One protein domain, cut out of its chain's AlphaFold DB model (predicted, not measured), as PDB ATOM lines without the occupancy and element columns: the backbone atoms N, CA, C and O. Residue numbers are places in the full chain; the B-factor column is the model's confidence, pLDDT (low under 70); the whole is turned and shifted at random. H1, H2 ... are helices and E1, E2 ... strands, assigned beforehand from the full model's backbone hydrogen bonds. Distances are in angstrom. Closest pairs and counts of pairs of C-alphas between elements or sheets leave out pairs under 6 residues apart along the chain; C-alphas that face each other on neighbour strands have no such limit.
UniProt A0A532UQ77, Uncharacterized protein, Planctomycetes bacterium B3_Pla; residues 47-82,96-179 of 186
ATOM      1  N   ILE A  47      96.008  91.183 118.878       59.69
ATOM      2  CA  ILE A  47      95.727  92.479 119.514       59.69
ATOM      3  C   ILE A  47      96.817  92.806 120.535       59.69
ATOM      4  O   ILE A  47      97.341  93.922 120.543       59.69
ATOM      5  N   VAL A  48      97.197  91.828 121.361       57.88
ATOM      6  CA  VAL A  48      98.278  91.981 122.339       57.88
ATOM      7  C   VAL A  48      99.614  92.177 121.624       57.88
ATOM      8  O   VAL A  48     100.321  93.126 121.938       57.88
ATOM      9  N   ALA A  49      99.920  91.394 120.586       55.91
ATOM     10  CA  ALA A  49     101.153  91.536 119.812       55.91
ATOM     11  C   ALA A  49     101.280  92.911 119.134       55.91
ATOM     12  O   ALA A  49     102.365  93.489 119.121       55.91
ATOM     13  N   LYS A  50     100.183  93.472 118.601       57.78
ATOM     14  CA  LYS A  50     100.187  94.842 118.060       57.78
ATOM     15  C   LYS A  50     100.454  95.877 119.151       57.78
ATOM     16  O   LYS A  50     101.281  96.757 118.945       57.78
ATOM     17  N   ARG A  51      99.802  95.759 120.313       57.69
ATOM     18  CA  ARG A  51     100.009  96.690 121.434       57.69
ATOM     19  C   ARG A  51     101.422  96.610 122.009       57.69
ATOM     20  O   ARG A  51     101.998  97.657 122.279       57.69
ATOM     21  N   VAL A  52     101.984  95.409 122.142       58.34
ATOM     22  CA  VAL A  52     103.355  95.195 122.630       58.34
ATOM     23  C   VAL A  52     104.369  95.797 121.661       58.34
ATOM     24  O   VAL A  52     105.185  96.599 122.091       58.34
ATOM     25  N   LYS A  53     104.246  95.556 120.346       58.81
ATOM     26  CA  LYS A  53     105.135  96.177 119.345       58.81
ATOM     27  C   LYS A  53     105.067  97.704 119.345       58.81
ATOM     28  O   LYS A  53     106.089  98.371 119.217       58.81
ATOM     29  N   THR A  54     103.872  98.278 119.494       62.41
ATOM     30  CA  THR A  54     103.731  99.735 119.600       62.41
ATOM     31  C   THR A  54     104.363 100.259 120.890       62.41
ATOM     32  O   THR A  54     105.075 101.256 120.845       62.41
ATOM     33  N   GLN A  55     104.174  99.581 122.024       59.62
ATOM     34  CA  GLN A  55     104.812  99.965 123.285       59.62
ATOM     35  C   GLN A  55     106.338  99.840 123.248       59.62
ATOM     36  O   GLN A  55     107.015 100.746 123.725       59.62
ATOM     37  N   GLU A  56     106.876  98.783 122.641       60.91
ATOM     38  CA  GLU A  56     108.317  98.601 122.436       60.91
ATOM     39  C   GLU A  56     108.893  99.719 121.563       60.91
ATOM     40  O   GLU A  56     109.873 100.345 121.954       60.91
ATOM     41  N   SER A  57     108.224 100.073 120.457       72.06
ATOM     42  CA  SER A  57     108.664 101.185 119.596       72.06
ATOM     43  C   SER A  57     108.633 102.549 120.299       72.06
ATOM     44  O   SER A  57     109.486 103.399 120.057       72.06
ATOM     45  N   ILE A  58     107.674 102.764 121.206       72.44
ATOM     46  CA  ILE A  58     107.588 103.989 122.010       72.44
ATOM     47  C   ILE A  58     108.688 104.007 123.074       72.44
ATOM     48  O   ILE A  58     109.284 105.053 123.310       72.44
ATOM     49  N   ALA A  59     108.976 102.869 123.708       71.44
ATOM     50  CA  ALA A  59     110.066 102.749 124.668       71.44
ATOM     51  C   ALA A  59     111.427 102.988 124.001       71.44
ATOM     52  O   ALA A  59     112.219 103.771 124.511       71.44
ATOM     53  N   GLU A  60     111.675 102.401 122.833       76.62
ATOM     54  CA  GLU A  60     112.906 102.614 122.067       76.62
ATOM     55  C   GLU A  60     113.091 104.091 121.693       76.62
ATOM     56  O   GLU A  60     114.142 104.674 121.957       76.62
ATOM     57  N   LYS A  61     112.029 104.744 121.199       78.56
ATOM     58  CA  LYS A  61     112.052 106.187 120.915       78.56
ATOM     59  C   LYS A  61     112.298 107.028 122.163       78.56
ATOM     60  O   LYS A  61     112.998 108.030 122.087       78.56
ATOM     61  N   ARG A  62     111.780 106.628 123.326       78.31
ATOM     62  CA  ARG A  62     112.072 107.305 124.601       78.31
ATOM     63  C   ARG A  62     113.550 107.247 124.956       78.31
ATOM     64  O   ARG A  62     114.109 108.279 125.317       78.31
ATOM     65  N   TYR A  63     114.168 106.073 124.837       77.75
ATOM     66  CA  TYR A  63     115.599 105.909 125.091       77.75
ATOM     67  C   TYR A  63     116.430 106.772 124.140       77.75
ATOM     68  O   TYR A  63     117.247 107.558 124.612       77.75
ATOM     69  N   GLU A  64     116.150 106.719 122.836       81.12
ATOM     70  CA  GLU A  64     116.841 107.524 121.816       81.12
ATOM     71  C   GLU A  64     116.755 109.031 122.115       81.12
ATOM     72  O   GLU A  64     117.733 109.772 122.017       81.12
ATOM     73  N   VAL A  65     115.580 109.506 122.531       83.81
ATOM     74  CA  VAL A  65     115.366 110.917 122.871       83.81
ATOM     75  C   VAL A  65     116.105 111.309 124.152       83.81
ATOM     76  O   VAL A  65     116.694 112.391 124.202       83.81
ATOM     77  N   CYS A  66     116.125 110.441 125.167       79.62
ATOM     78  CA  CYS A  66     116.890 110.674 126.394       79.62
ATOM     79  C   CYS A  66     118.402 110.690 126.127       79.62
ATOM     80  O   CYS A  66     119.096 111.562 126.648       79.62
ATOM     81  N   GLU A  67     118.914 109.785 125.289       78.94
ATOM     82  CA  GLU A  67     120.322 109.772 124.875       78.94
ATOM     83  C   GLU A  67     120.702 111.044 124.120       78.94
ATOM     84  O   GLU A  67     121.700 111.684 124.455       78.94
ATOM     85  N   ASN A  68     119.870 111.479 123.170       84.12
ATOM     86  CA  ASN A  68     120.074 112.743 122.465       84.12
ATOM     87  C   ASN A  68     120.106 113.934 123.435       84.12
ATOM     88  O   ASN A  68     120.949 114.821 123.306       84.12
ATOM     89  N   ALA A  69     119.225 113.952 124.437       83.88
ATOM     90  CA  ALA A  69     119.196 115.011 125.438       83.88
ATOM     91  C   ALA A  69     120.444 115.012 126.340       83.88
ATOM     92  O   ALA A  69     120.984 116.083 126.629       83.88
ATOM     93  N   ILE A  70     120.952 113.833 126.725       82.00
ATOM     94  CA  ILE A  70     122.240 113.694 127.421       82.00
ATOM     95  C   ILE A  70     123.380 114.213 126.540       82.00
ATOM     96  O   ILE A  70     124.209 114.986 127.021       82.00
ATOM     97  N   GLY A  71     123.413 113.832 125.262       78.94
ATOM     98  CA  GLY A  71     124.448 114.257 124.321       78.94
ATOM     99  C   GLY A  71     124.498 115.776 124.157       78.94
ATOM    100  O   GLY A  71     125.573 116.372 124.220       78.94
ATOM    101  N   LEU A  72     123.341 116.437 124.043       84.56
ATOM    102  CA  LEU A  72     123.283 117.901 123.981       84.56
ATOM    103  C   LEU A  72     123.721 118.564 125.289       84.56
ATOM    104  O   LEU A  72     124.396 119.594 125.251       84.56
ATOM    105  N   LEU A  73     123.373 117.984 126.441       81.38
ATOM    106  CA  LEU A  73     123.834 118.482 127.735       81.38
ATOM    107  C   LEU A  73     125.362 118.366 127.851       81.38
ATOM    108  O   LEU A  73     126.020 119.335 128.219       81.38
ATOM    109  N   GLN A  74     125.937 117.223 127.477       77.69
ATOM    110  CA  GLN A  74     127.387 117.010 127.459       77.69
ATOM    111  C   GLN A  74     128.089 117.990 126.516       77.69
ATOM    112  O   GLN A  74     129.039 118.647 126.937       77.69
ATOM    113  N   LYS A  75     127.567 118.171 125.298       77.25
ATOM    114  CA  LYS A  75     128.062 119.151 124.320       77.25
ATOM    115  C   LYS A  75     128.041 120.572 124.875       77.25
ATOM    116  O   LYS A  75     129.007 121.322 124.752       77.25
ATOM    117  N   SER A  76     126.964 120.941 125.566       78.31
ATOM    118  CA  SER A  76     126.863 122.232 126.250       78.31
ATOM    119  C   SER A  76     127.941 122.405 127.315       78.31
ATOM    120  O   SER A  76     128.605 123.440 127.351       78.31
ATOM    121  N   LEU A  77     128.156 121.387 128.150       72.44
ATOM    122  CA  LEU A  77     129.175 121.404 129.203       72.44
ATOM    123  C   LEU A  77     130.601 121.432 128.628       72.44
ATOM    124  O   LEU A  77     131.458 122.136 129.161       72.44
ATOM    125  N   ALA A  78     130.846 120.721 127.526       68.62
ATOM    126  CA  ALA A  78     132.130 120.679 126.827       68.62
ATOM    127  C   ALA A  78     132.437 121.970 126.052       68.62
ATOM    128  O   ALA A  78     133.602 122.294 125.842       68.62
ATOM    129  N   SER A  79     131.408 122.718 125.646       69.56
ATOM    130  CA  SER A  79     131.547 123.993 124.928       69.56
ATOM    131  C   SER A  79     131.675 125.226 125.826       69.56
ATOM    132  O   SER A  79     132.010 126.311 125.349       69.56
ATOM    133  N   SER A  80     131.379 125.091 127.122       66.12
ATOM    134  CA  SER A  80     131.389 126.222 128.047       66.12
ATOM    135  C   SER A  80     132.829 126.588 128.429       66.12
ATOM    136  O   SER A  80     133.592 125.696 128.801       66.12
ATOM    137  N   PRO A  81     133.240 127.867 128.366       58.59
ATOM    138  CA  PRO A  81     134.554 128.283 128.835       58.59
ATOM    139  C   PRO A  81     134.649 128.084 130.352       58.59
ATOM    140  O   PRO A  81     133.899 128.672 131.135       58.59
ATOM    141  N   TRP A  82     135.579 127.232 130.780       55.22
ATOM    142  CA  TRP A  82     135.828 126.987 132.195       55.22
ATOM    143  C   TRP A  82     136.599 128.189 132.764       55.22
ATOM    144  O   TRP A  82     137.668 128.535 132.279       55.22
ATOM    145  N   LYS A  96     131.660 122.979 120.016       77.88
ATOM    146  CA  LYS A  96     130.727 124.082 119.768       77.88
ATOM    147  C   LYS A  96     129.457 123.877 120.595       77.88
ATOM    148  O   LYS A  96     128.992 122.739 120.692       77.88
ATOM    149  N   PRO A  97     128.848 124.954 121.116       78.56
ATOM    150  CA  PRO A  97     127.602 124.838 121.858       78.56
ATOM    151  C   PRO A  97     126.476 124.266 120.984       78.56
ATOM    152  O   PRO A  97     126.505 124.429 119.756       78.56
ATOM    153  N   PRO A  98     125.471 123.608 121.590       83.69
ATOM    154  CA  PRO A  98     124.274 123.166 120.884       83.69
ATOM    155  C   PRO A  98     123.581 124.314 120.149       83.69
ATOM    156  O   PRO A  98     123.473 125.434 120.651       83.69
ATOM    157  N   THR A  99     123.083 124.024 118.952       85.88
ATOM    158  CA  THR A  99     122.292 124.969 118.163       85.88
ATOM    159  C   THR A  99     120.861 125.049 118.689       85.88
ATOM    160  O   THR A  99     120.334 124.105 119.274       85.88
ATOM    161  N   GLN A 100     120.181 126.165 118.429       81.38
ATOM    162  CA  GLN A 100     118.783 126.328 118.838       81.38
ATOM    163  C   GLN A 100     117.845 125.325 118.147       81.38
ATOM    164  O   GLN A 100     116.860 124.897 118.740       81.38
ATOM    165  N   LEU A 101     118.176 124.902 116.921       83.19
ATOM    166  CA  LEU A 101     117.438 123.858 116.214       83.19
ATOM    167  C   LEU A 101     117.555 122.501 116.925       83.19
ATOM    168  O   LEU A 101     116.539 121.839 117.116       83.19
ATOM    169  N   GLU A 102     118.768 122.117 117.345       85.38
ATOM    170  CA  GLU A 102     119.008 120.889 118.120       85.38
ATOM    171  C   GLU A 102     118.203 120.905 119.430       85.38
ATOM    172  O   GLU A 102     117.495 119.948 119.731       85.38
ATOM    173  N   LEU A 103     118.234 122.024 120.165       85.62
ATOM    174  CA  LEU A 103     117.483 122.174 121.415       85.62
ATOM    175  C   LEU A 103     115.966 122.076 121.199       85.62
ATOM    176  O   LEU A 103     115.291 121.355 121.931       85.62
ATOM    177  N   ASN A 104     115.426 122.750 120.181       83.62
ATOM    178  CA  ASN A 104     113.992 122.733 119.887       83.62
ATOM    179  C   ASN A 104     113.504 121.343 119.459       83.62
ATOM    180  O   ASN A 104     112.415 120.914 119.857       83.62
ATOM    181  N   LEU A 105     114.299 120.638 118.650       86.00
ATOM    182  CA  LEU A 105     113.982 119.291 118.191       86.00
ATOM    183  C   LEU A 105     113.958 118.322 119.375       86.00
ATOM    184  O   LEU A 105     112.965 117.624 119.572       86.00
ATOM    185  N   THR A 106     114.992 118.338 120.214       87.44
ATOM    186  CA  THR A 106     115.056 117.482 121.402       87.44
ATOM    187  C   THR A 106     113.967 117.819 122.418       87.44
ATOM    188  O   THR A 106     113.343 116.901 122.939       87.44
ATOM    189  N   TYR A 107     113.658 119.099 122.645       86.75
ATOM    190  CA  TYR A 107     112.529 119.512 123.486       86.75
ATOM    191  C   TYR A 107     111.201 118.943 122.976       86.75
ATOM    192  O   TYR A 107     110.450 118.341 123.740       86.75
ATOM    193  N   SER A 108     110.927 119.086 121.677       85.75
ATOM    194  CA  SER A 108     109.679 118.604 121.070       85.75
ATOM    195  C   SER A 108     109.553 117.087 121.194       85.75
ATOM    196  O   SER A 108     108.479 116.565 121.501       85.75
ATOM    197  N   LEU A 109     110.661 116.370 121.005       87.31
ATOM    198  CA  LEU A 109     110.704 114.923 121.167       87.31
ATOM    199  C   LEU A 109     110.532 114.503 122.632       87.31
ATOM    200  O   LEU A 109     109.775 113.574 122.898       87.31
ATOM    201  N   LEU A 110     111.159 115.196 123.585       85.62
ATOM    202  CA  LEU A 110     110.964 114.947 125.017       85.62
ATOM    203  C   LEU A 110     109.516 115.209 125.437       85.62
ATOM    204  O   LEU A 110     108.952 114.416 126.181       85.62
ATOM    205  N   ALA A 111     108.891 116.267 124.920       85.81
ATOM    206  CA  ALA A 111     107.488 116.577 125.183       85.81
ATOM    207  C   ALA A 111     106.531 115.535 124.576       85.81
ATOM    208  O   ALA A 111     105.464 115.279 125.127       85.81
ATOM    209  N   THR A 112     106.914 114.926 123.449       84.00
ATOM    210  CA  THR A 112     106.097 113.924 122.745       84.00
ATOM    211  C   THR A 112     106.239 112.530 123.351       84.00
ATOM    212  O   THR A 112     105.256 111.801 123.479       84.00
ATOM    213  N   TYR A 113     107.467 112.135 123.688       82.62
ATOM    214  CA  TYR A 113     107.785 110.764 124.078       82.62
ATOM    215  C   TYR A 113     108.005 110.595 125.579       82.62
ATOM    216  O   TYR A 113     107.805 109.482 126.065       82.62
ATOM    217  N   GLY A 114     108.358 111.647 126.322       78.38
ATOM    218  CA  GLY A 114     108.557 111.596 127.773       78.38
ATOM    219  C   GLY A 114     107.326 111.076 128.519       78.38
ATOM    220  O   GLY A 114     106.184 111.291 128.114       78.38
ATOM    221  N   THR A 115     107.548 110.335 129.603       71.00
ATOM    222  CA  THR A 115     106.470 109.796 130.447       71.00
ATOM    223  C   THR A 115     105.939 110.827 131.433       71.00
ATOM    224  O   THR A 115     104.757 110.801 131.777       71.00
ATOM    225  N   SER A 116     106.783 111.769 131.841       67.19
ATOM    226  CA  SER A 116     106.450 112.911 132.671       67.19
ATOM    227  C   SER A 116     106.519 114.186 131.831       67.19
ATOM    228  O   SER A 116     107.559 114.530 131.277       67.19
ATOM    229  N   GLY A 117     105.421 114.944 131.764       65.25
ATOM    230  CA  GLY A 117     105.397 116.227 131.042       65.25
ATOM    231  C   GLY A 117     106.443 117.241 131.536       65.25
ATOM    232  O   GLY A 117     106.725 118.216 130.853       65.25
ATOM    233  N   GLY A 118     107.054 116.993 132.701       81.25
ATOM    234  CA  GLY A 118     108.090 117.838 133.282       81.25
ATOM    235  C   GLY A 118     109.504 117.638 132.727       81.25
ATOM    236  O   GLY A 118     110.320 118.533 132.918       81.25
ATOM    237  N   ILE A 119     109.840 116.529 132.045       84.94
ATOM    238  CA  ILE A 119     111.229 116.339 131.574       84.94
ATOM    239  C   ILE A 119     111.616 117.336 130.473       84.94
ATOM    240  O   ILE A 119     112.744 117.824 130.456       84.94
ATOM    241  N   ALA A 120     110.683 117.670 129.580       86.62
ATOM    242  CA  ALA A 120     110.912 118.650 128.522       86.62
ATOM    243  C   ALA A 120     111.132 120.061 129.095       86.62
ATOM    244  O   ALA A 120     112.019 120.788 128.648       86.62
ATOM    245  N   ASP A 121     110.376 120.421 130.134       86.81
ATOM    246  CA  ASP A 121     110.542 121.684 130.850       86.81
ATOM    247  C   ASP A 121     111.906 121.740 131.562       86.81
ATOM    248  O   ASP A 121     112.651 122.704 131.395       86.81
ATOM    249  N   GLU A 122     112.278 120.692 132.310       85.75
ATOM    250  CA  GLU A 122     113.580 120.613 132.996       85.75
ATOM    251  C   GLU A 122     114.761 120.605 132.023       85.75
ATOM    252  O   GLU A 122     115.805 121.177 132.332       85.75
ATOM    253  N   PHE A 123     114.594 120.035 130.825       87.12
ATOM    254  CA  PHE A 123     115.575 120.154 129.751       87.12
ATOM    255  C   PHE A 123     115.813 121.627 129.406       87.12
ATOM    256  O   PHE A 123     116.943 122.091 129.495       87.12
ATOM    257  N   LEU A 124     114.770 122.403 129.096       85.38
ATOM    258  CA  LEU A 124     114.932 123.823 128.768       85.38
ATOM    259  C   LEU A 124     115.474 124.648 129.946       85.38
ATOM    260  O   LEU A 124     116.346 125.498 129.735       85.38
ATOM    261  N   TYR A 125     115.064 124.350 131.182       84.06
ATOM    262  CA  TYR A 125     115.657 124.965 132.373       84.06
ATOM    263  C   TYR A 125     117.164 124.675 132.486       84.06
ATOM    264  O   TYR A 125     117.934 125.577 132.817       84.06
ATOM    265  N   ALA A 126     117.620 123.461 132.156       80.81
ATOM    266  CA  ALA A 126     119.043 123.108 132.149       80.81
ATOM    267  C   ALA A 126     119.866 123.907 131.116       80.81
ATOM    268  O   ALA A 126     121.069 124.087 131.306       80.81
ATOM    269  N   PHE A 127     119.222 124.442 130.072       80.62
ATOM    270  CA  PHE A 127     119.830 125.321 129.063       80.62
ATOM    271  C   PHE A 127     119.611 126.822 129.322       80.62
ATOM    272  O   PHE A 127     119.950 127.650 128.470       80.62
ATOM    273  N   GLY A 128     119.081 127.193 130.491       77.94
ATOM    274  CA  GLY A 128     118.905 128.593 130.892       77.94
ATOM    275  C   GLY A 128     117.700 129.286 130.250       77.94
ATOM    276  O   GLY A 128     117.709 130.507 130.091       77.94
ATOM    277  N   PHE A 129     116.681 128.522 129.854       82.62
ATOM    278  CA  PHE A 129     115.377 129.070 129.492       82.62
ATOM    279  C   PHE A 129     114.473 129.143 130.721       82.62
ATOM    280  O   PHE A 129     114.566 128.307 131.617       82.62
ATOM    281  N   GLN A 130     113.576 130.122 130.752       84.19
ATOM    282  CA  GLN A 130     112.532 130.255 131.765       84.19
ATOM    283  C   GLN A 130     111.196 130.582 131.098       84.19
ATOM    284  O   GLN A 130     111.177 131.114 129.988       84.19
ATOM    285  N   LYS A 131     110.088 130.248 131.764       81.94
ATOM    286  CA  LYS A 131     108.755 130.691 131.347       81.94
ATOM    287  C   LYS A 131     108.529 132.114 131.848       81.94
ATOM    288  O   LYS A 131     108.799 132.396 133.015       81.94
ATOM    289  N   ASP A 132     108.065 132.996 130.977       83.25
ATOM    290  CA  ASP A 132     107.616 134.329 131.369       83.25
ATOM    291  C   ASP A 132     106.229 134.282 132.047       83.25
ATOM    292  O   ASP A 132     105.640 133.216 132.244       83.25
ATOM    293  N   GLU A 133     105.681 135.446 132.405       84.69
ATOM    294  CA  GLU A 133     104.348 135.559 133.023       84.69
ATOM    295  C   GLU A 133     103.207 135.031 132.132       84.69
ATOM    296  O   GLU A 133     102.119 134.735 132.628       84.69
ATOM    297  N   LYS A 134     103.442 134.905 130.823       85.69
ATOM    298  CA  LYS A 134     102.489 134.389 129.833       85.69
ATOM    299  C   LYS A 134     102.682 132.897 129.559       85.69
ATOM    300  O   LYS A 134     101.839 132.291 128.902       85.69
ATOM    301  N   GLY A 135     103.742 132.296 130.098       81.62
ATOM    302  CA  GLY A 135     104.113 130.904 129.873       81.62
ATOM    303  C   GLY A 135     105.003 130.681 128.649       81.62
ATOM    304  O   GLY A 135     105.272 129.523 128.321       81.62
ATOM    305  N   ASP A 136     105.475 131.744 127.996       82.62
ATOM    306  CA  ASP A 136     106.361 131.672 126.839       82.62
ATOM    307  C   ASP A 136     107.811 131.433 127.276       82.62
ATOM    308  O   ASP A 136     108.296 131.981 128.269       82.62
ATOM    309  N   TRP A 137     108.531 130.606 126.517       82.81
ATOM    310  CA  TRP A 137     109.929 130.292 126.801       82.81
ATOM    311  C   TRP A 137     110.857 131.424 126.361       82.81
ATOM    312  O   TRP A 137     111.027 131.684 125.169       82.81
ATOM    313  N   ILE A 138     111.531 132.041 127.328       83.25
ATOM    314  CA  ILE A 138     112.520 133.097 127.113       83.25
ATOM    315  C   ILE A 138     113.907 132.640 127.569       83.25
ATOM    316  O   ILE A 138     114.062 131.974 128.591       83.25
ATOM    317  N   LYS A 139     114.944 132.987 126.798       80.12
ATOM    318  CA  LYS A 139     116.340 132.709 127.165       80.12
ATOM    319  C   LYS A 139     116.831 133.788 128.123       80.12
ATOM    320  O   LYS A 139     116.816 134.967 127.766       80.12
ATOM    321  N   THR A 140     117.285 133.410 129.314       69.50
ATOM    322  CA  THR A 140     117.705 134.389 130.321       69.50
ATOM    323  C   THR A 140     119.051 135.024 129.914       69.50
ATOM    324  O   THR A 140     120.014 134.293 129.673       69.50
ATOM    325  N   PRO A 141     119.153 136.368 129.810       49.75
ATOM    326  CA  PRO A 141     120.352 137.061 129.311       49.75
ATOM    327  C   PRO A 141     121.511 137.085 130.313       49.75
ATOM    328  O   PRO A 141     122.668 137.179 129.916       49.75
ATOM    329  N   ASN A 142     121.205 136.960 131.602       48.28
ATOM    330  CA  ASN A 142     122.179 136.674 132.640       48.28
ATOM    331  C   ASN A 142     121.744 135.351 133.271       48.28
ATOM    332  O   ASN A 142     120.991 135.367 134.248       48.28
ATOM    333  N   PRO A 143     122.119 134.197 132.690       50.25
ATOM    334  CA  PRO A 143     122.070 132.967 133.442       50.25
ATOM    335  C   PRO A 143     123.155 133.167 134.488       50.25
ATOM    336  O   PRO A 143     124.325 132.844 134.273       50.25
ATOM    337  N   GLU A 144     122.806 133.796 135.606       39.28
ATOM    338  CA  GLU A 144     123.632 133.732 136.789       39.28
ATOM    339  C   GLU A 144     124.084 132.267 136.931       39.28
ATOM    340  O   GLU A 144     123.456 131.319 136.457       39.28
ATOM    341  N   ILE A 145     125.300 132.043 137.387       43.44
ATOM    342  CA  ILE A 145     125.497 131.589 138.770       43.44
ATOM    343  C   ILE A 145     124.606 130.400 139.312       43.44
ATOM    344  O   ILE A 145     125.110 129.614 140.107       43.44
ATOM    345  N   ASP A 146     123.482 129.997 138.689       43.19
ATOM    346  CA  ASP A 146     122.224 129.638 139.357       43.19
ATOM    347  C   ASP A 146     121.320 128.597 138.661       43.19
ATOM    348  O   ASP A 146     120.159 128.432 139.024       43.19
ATOM    349  N   SER A 147     121.789 127.819 137.687       52.25
ATOM    350  CA  SER A 147     121.072 126.580 137.312       52.25
ATOM    351  C   SER A 147     121.787 125.240 137.557       52.25
ATOM    352  O   SER A 147     121.343 124.241 136.991       52.25
ATOM    353  N   PRO A 148     122.804 125.120 138.443       53.12
ATOM    354  CA  PRO A 148     123.228 123.798 138.897       53.12
ATOM    355  C   PRO A 148     122.082 122.925 139.451       53.12
ATOM    356  O   PRO A 148     122.036 121.740 139.111       53.12
ATOM    357  N   PRO A 149     121.087 123.488 140.173       64.81
ATOM    358  CA  PRO A 149     119.887 122.745 140.526       64.81
ATOM    359  C   PRO A 149     119.082 122.291 139.306       64.81
ATOM    360  O   PRO A 149     118.519 121.211 139.357       64.81
ATOM    361  N   ALA A 150     119.018 123.066 138.215       73.38
ATOM    362  CA  ALA A 150     118.224 122.708 137.033       73.38
ATOM    363  C   ALA A 150     118.853 121.566 136.233       73.38
ATOM    364  O   ALA A 150     118.161 120.617 135.890       73.38
ATOM    365  N   VAL A 151     120.171 121.599 136.013       75.25
ATOM    366  CA  VAL A 151     120.893 120.467 135.405       75.25
ATOM    367  C   VAL A 151     120.731 119.218 136.272       75.25
ATOM    368  O   VAL A 151     120.430 118.141 135.763       75.25
ATOM    369  N   GLY A 152     120.856 119.361 137.594       73.44
ATOM    370  CA  GLY A 152     120.631 118.264 138.527       73.44
ATOM    371  C   GLY A 152     119.190 117.732 138.509       73.44
ATOM    372  O   GLY A 152     118.990 116.519 138.473       73.44
ATOM    373  N   ARG A 153     118.179 118.608 138.483       79.69
ATOM    374  CA  ARG A 153     116.758 118.235 138.356       79.69
ATOM    375  C   ARG A 153     116.472 117.546 137.029       79.69
ATOM    376  O   ARG A 153     115.778 116.532 137.026       79.69
ATOM    377  N   PHE A 154     117.048 118.033 135.936       83.75
ATOM    378  CA  PHE A 154     116.945 117.396 134.630       83.75
ATOM    379  C   PHE A 154     117.551 115.989 134.647       83.75
ATOM    380  O   PHE A 154     116.887 115.044 134.235       83.75
ATOM    381  N   ILE A 155     118.750 115.808 135.214       79.50
ATOM    382  CA  ILE A 155     119.376 114.483 135.375       79.50
ATOM    383  C   ILE A 155     118.501 113.558 136.233       79.50
ATOM    384  O   ILE A 155     118.327 112.390 135.891       79.50
ATOM    385  N   LEU A 156     117.924 114.053 137.333       80.06
ATOM    386  CA  LEU A 156     117.011 113.269 138.172       80.06
ATOM    387  C   LEU A 156     115.759 112.836 137.408       80.06
ATOM    388  O   LEU A 156     115.397 111.661 137.460       80.06
ATOM    389  N   LYS A 157     115.134 113.755 136.666       82.62
ATOM    390  CA  LYS A 157     113.976 113.449 135.822       82.62
ATOM    391  C   LYS A 157     114.321 112.457 134.725       82.62
ATOM    392  O   LYS A 157     113.569 111.522 134.494       82.62
ATOM    393  N   LEU A 158     115.489 112.593 134.113       81.56
ATOM    394  CA  LEU A 158     115.963 111.662 133.100       81.56
ATOM    395  C   LEU A 158     116.204 110.261 133.682       81.56
ATOM    396  O   LEU A 158     115.845 109.265 133.068       81.56
ATOM    397  N   ARG A 159     116.723 110.153 134.909       77.81
ATOM    398  CA  ARG A 159     116.831 108.860 135.610       77.81
ATOM    399  C   ARG A 159     115.471 108.248 135.934       77.81
ATOM    400  O   ARG A 159     115.336 107.029 135.842       77.81
ATOM    401  N   GLU A 160     114.493 109.070 136.307       81.94
ATOM    402  CA  GLU A 160     113.107 108.643 136.528       81.94
ATOM    403  C   GLU A 160     112.491 108.084 135.235       81.94
ATOM    404  O   GLU A 160     111.970 106.970 135.253       81.94
ATOM    405  N   GLU A 161     112.646 108.789 134.108       78.50
ATOM    406  CA  GLU A 161     112.199 108.339 132.779       78.50
ATOM    407  C   GLU A 161     112.827 107.006 132.358       78.50
ATOM    408  O   GLU A 161     112.156 106.146 131.788       78.50
ATOM    409  N   LEU A 162     114.109 106.809 132.672       74.81
ATOM    410  CA  LEU A 162     114.844 105.580 132.367       74.81
ATOM    411  C   LEU A 162     114.606 104.455 133.393       74.81
ATOM    412  O   LEU A 162     115.209 103.388 133.291       74.81
ATOM    413  N   GLY A 163     113.764 104.670 134.411       73.00
ATOM    414  CA  GLY A 163     113.476 103.672 135.446       73.00
ATOM    415  C   GLY A 163     114.657 103.359 136.376       73.00
ATOM    416  O   GLY A 163     114.644 102.345 137.082       73.00
ATOM    417  N   ILE A 164     115.681 104.217 136.412       72.94
ATOM    418  CA  ILE A 164     116.887 104.035 137.223       72.94
ATOM    419  C   ILE A 164     116.585 104.462 138.665       72.94
ATOM    420  O   ILE A 164     116.685 105.635 139.028       72.94
ATOM    421  N   LYS A 165     116.259 103.494 139.524       57.66
ATOM    422  CA  LYS A 165     116.042 103.730 140.960       57.66
ATOM    423  C   LYS A 165     117.380 103.944 141.675       57.66
ATOM    424  O   LYS A 165     118.181 103.020 141.783       57.66
ATOM    425  N   GLY A 166     117.628 105.145 142.192       55.41
ATOM    426  CA  GLY A 166     118.792 105.411 143.039       55.41
ATOM    427  C   GLY A 166     118.705 106.751 143.763       55.41
ATOM    428  O   GLY A 166     118.453 107.777 143.145       55.41
ATOM    429  N   THR A 167     118.937 106.729 145.074       52.56
ATOM    430  CA  THR A 167     118.766 107.856 146.011       52.56
ATOM    431  C   THR A 167     120.032 108.693 146.232       52.56
ATOM    432  O   THR A 167     120.017 109.614 147.036       52.56
ATOM    433  N   SER A 168     121.136 108.397 145.540       57.62
ATOM    434  CA  SER A 168     122.456 108.972 145.847       57.62
ATOM    435  C   SER A 168     122.847 110.219 145.046       57.62
ATOM    436  O   SER A 168     123.979 110.679 145.174       57.62
ATOM    437  N   PHE A 169     121.967 110.762 144.200       58.97
ATOM    438  CA  PHE A 169     122.287 111.962 143.422       58.97
ATOM    439  C   PHE A 169     121.695 113.198 144.087       58.97
ATOM    440  O   PHE A 169     120.494 113.441 143.995       58.97
ATOM    441  N   ASP A 170     122.554 113.967 144.753       62.09
ATOM    442  CA  ASP A 170     122.220 115.310 145.206       62.09
ATOM    443  C   ASP A 170     122.421 116.298 144.038       62.09
ATOM    444  O   ASP A 170     123.560 116.506 143.599       62.09
ATOM    445  N   PRO A 171     121.343 116.917 143.519       58.75
ATOM    446  CA  PRO A 171     121.422 117.862 142.410       58.75
ATOM    447  C   PRO A 171     122.273 119.096 142.744       58.75
ATOM    448  O   PRO A 171     122.788 119.741 141.830       58.75
ATOM    449  N   ASN A 172     122.491 119.396 144.028       54.72
ATOM    450  CA  ASN A 172     123.384 120.474 144.444       54.72
ATOM    451  C   ASN A 172     124.862 120.076 144.298       54.72
ATOM    452  O   ASN A 172     125.659 120.878 143.818       54.72
ATOM    453  N   THR A 173     125.228 118.830 144.621       50.19
ATOM    454  CA  THR A 173     126.608 118.310 144.535       50.19
ATOM    455  C   THR A 173     127.167 118.326 143.104       50.19
ATOM    456  O   THR A 173     128.332 118.674 142.903       50.19
ATOM    457  N   PHE A 174     126.347 118.037 142.086       49.59
ATOM    458  CA  PHE A 174     126.767 118.129 140.675       49.59
ATOM    459  C   PHE A 174     127.084 119.575 140.260       49.59
ATOM    460  O   PHE A 174     127.991 119.833 139.467       49.59
ATOM    461  N   GLY A 175     126.390 120.539 140.864       44.47
ATOM    462  CA  GLY A 175     126.619 121.954 140.630       44.47
ATOM    463  C   GLY A 175     127.970 122.487 141.086       44.47
ATOM    464  O   GLY A 175     128.531 123.378 140.445       44.47
ATOM    465  N   TYR A 176     128.517 121.912 142.158       39.25
ATOM    466  CA  TYR A 176     129.797 122.328 142.734       39.25
ATOM    467  C   TYR A 176     131.011 121.882 141.908       39.25
ATOM    468  O   TYR A 176     132.041 122.554 141.943       39.25
ATOM    469  N   MET A 177     130.912 120.814 141.101       39.28
ATOM    470  CA  MET A 177     132.022 120.419 140.213       39.28
ATOM    471  C   MET A 177     132.284 121.452 139.105       39.28
ATOM    472  O   MET A 177     133.422 121.584 138.654       39.28
ATOM    473  N   HIS A 178     131.266 122.232 138.721       39.97
ATOM    474  CA  HIS A 178     131.357 123.246 137.664       39.97
ATOM    475  C   HIS A 178     131.546 124.685 138.172       39.97
ATOM    476  O   HIS A 178     131.869 125.571 137.381       39.97
ATOM    477  N   ARG A 179     131.380 124.943 139.476       43.38
ATOM    478  CA  ARG A 179     131.489 126.285 140.068       43.38
ATOM    479  C   ARG A 179     132.314 126.243 141.351       43.38
ATOM    480  O   ARG A 179     131.774 126.011 142.426       43.38
TER     481      ARG A 179
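Overview. This is residues 47 to 82 and 96 to 179 of the 186 residues of an uncharacterized protein of Planctomycetes bacterium B3_Pla (UniProt A0A532UQ77). Four helices, H1 to H4, lie roughly side by side in a loosely closed bundle, and the free first residues of the long H1, 47 to 57, stick out as an arm. A small strand hairpin, E1 and E2, sits by H3, and the short H5 packs across H4. The 120 printed residues hold five named helices and two named strands, in the order H1 H2 H3 E1 E2 H4 H5; the class is mostly helix, and the sheet, order E1 - E2, is antiparallel. The whole is compact, with a radius of gyration of the C-alphas of 15.6 A, and its elongated outline spans 53 by 34 by 30 A, the arm adding to its length.

Arrangement. Start with H1, residues 47 to 79, and H2, residues 100 to 113: they touch at a shallow tilt of 30 degrees, opposite ways, H1 with residues 58 to 72 alone, and the closest C-alphas, of Arg 62 and Tyr 113, are 5.5 A apart. H2 and H3, residues 118 to 126, form a helical hairpin, touching at a shallow tilt of 20 degrees; the closest C-alphas, of Leu 110 and Ala 120, are 5.1 A apart. H1 and H3 are close but not clearly touching, the closest C-alphas, of Ala 69 and Phe 123, being 7.6 A apart. Next look at E1, residues 129 to 131, and E2, residues 137 to 139, an antiparallel hairpin: N 130 and O 138 are 2.9 A apart, within hydrogen-bond range, and N 138 and O 130 are 2.8 A apart. H3 and E2 are near each other, with 6 pairs of C-alphas within 10 A. H4, residues 148 to 161, touches H3 at a shallow tilt of 29 degrees, opposite ways, with the closest C-alphas, of Ala 126 and Val 151, 4.6 A apart. H4 and H1 are close but not clearly touching, their closest C-alphas, of Cys 66 and Leu 158, being 6.8 A apart. H5, residues 171 to 178, touches H4 at a steep tilt of 55 degrees, opposite ways; the closest C-alphas, of Gly 152 and Pro 171, are 4.0 A apart. H2 and H4 are apart. Every O i to N i+4 pair is within hydrogen-bond range in H1, H2, H3 and H4, but in H5 1 of 4 is, beside 4 of 5 O i to N i+3 pairs.

Along the chain. Find C-alpha 47 at (95.727, 92.479, 119.514); from there H1 runs 48.0 A to C-alpha 79 at (131.547, 123.993, 124.928). H2 measures 19.8 A and H4 20.0 A from first to last C-alpha. H5 ends at C-alpha 178, (131.357, 123.246, 137.664).

Size, cuts and confidence. The C-alphas farthest apart, of Ile 47 and Trp 82, are 54.4 A apart. Residues 83 to 95 are not printed, and C-alphas 82 and 96 are 13.7 A apart across that cut. Of the links that are printed whole, no link is long. Confidence, under 70, is low at residues 47 to 56, 78 to 82, 116 to 117, 140 to 149 and 165 to 179; the mean pLDDT of the printed part is 72.0.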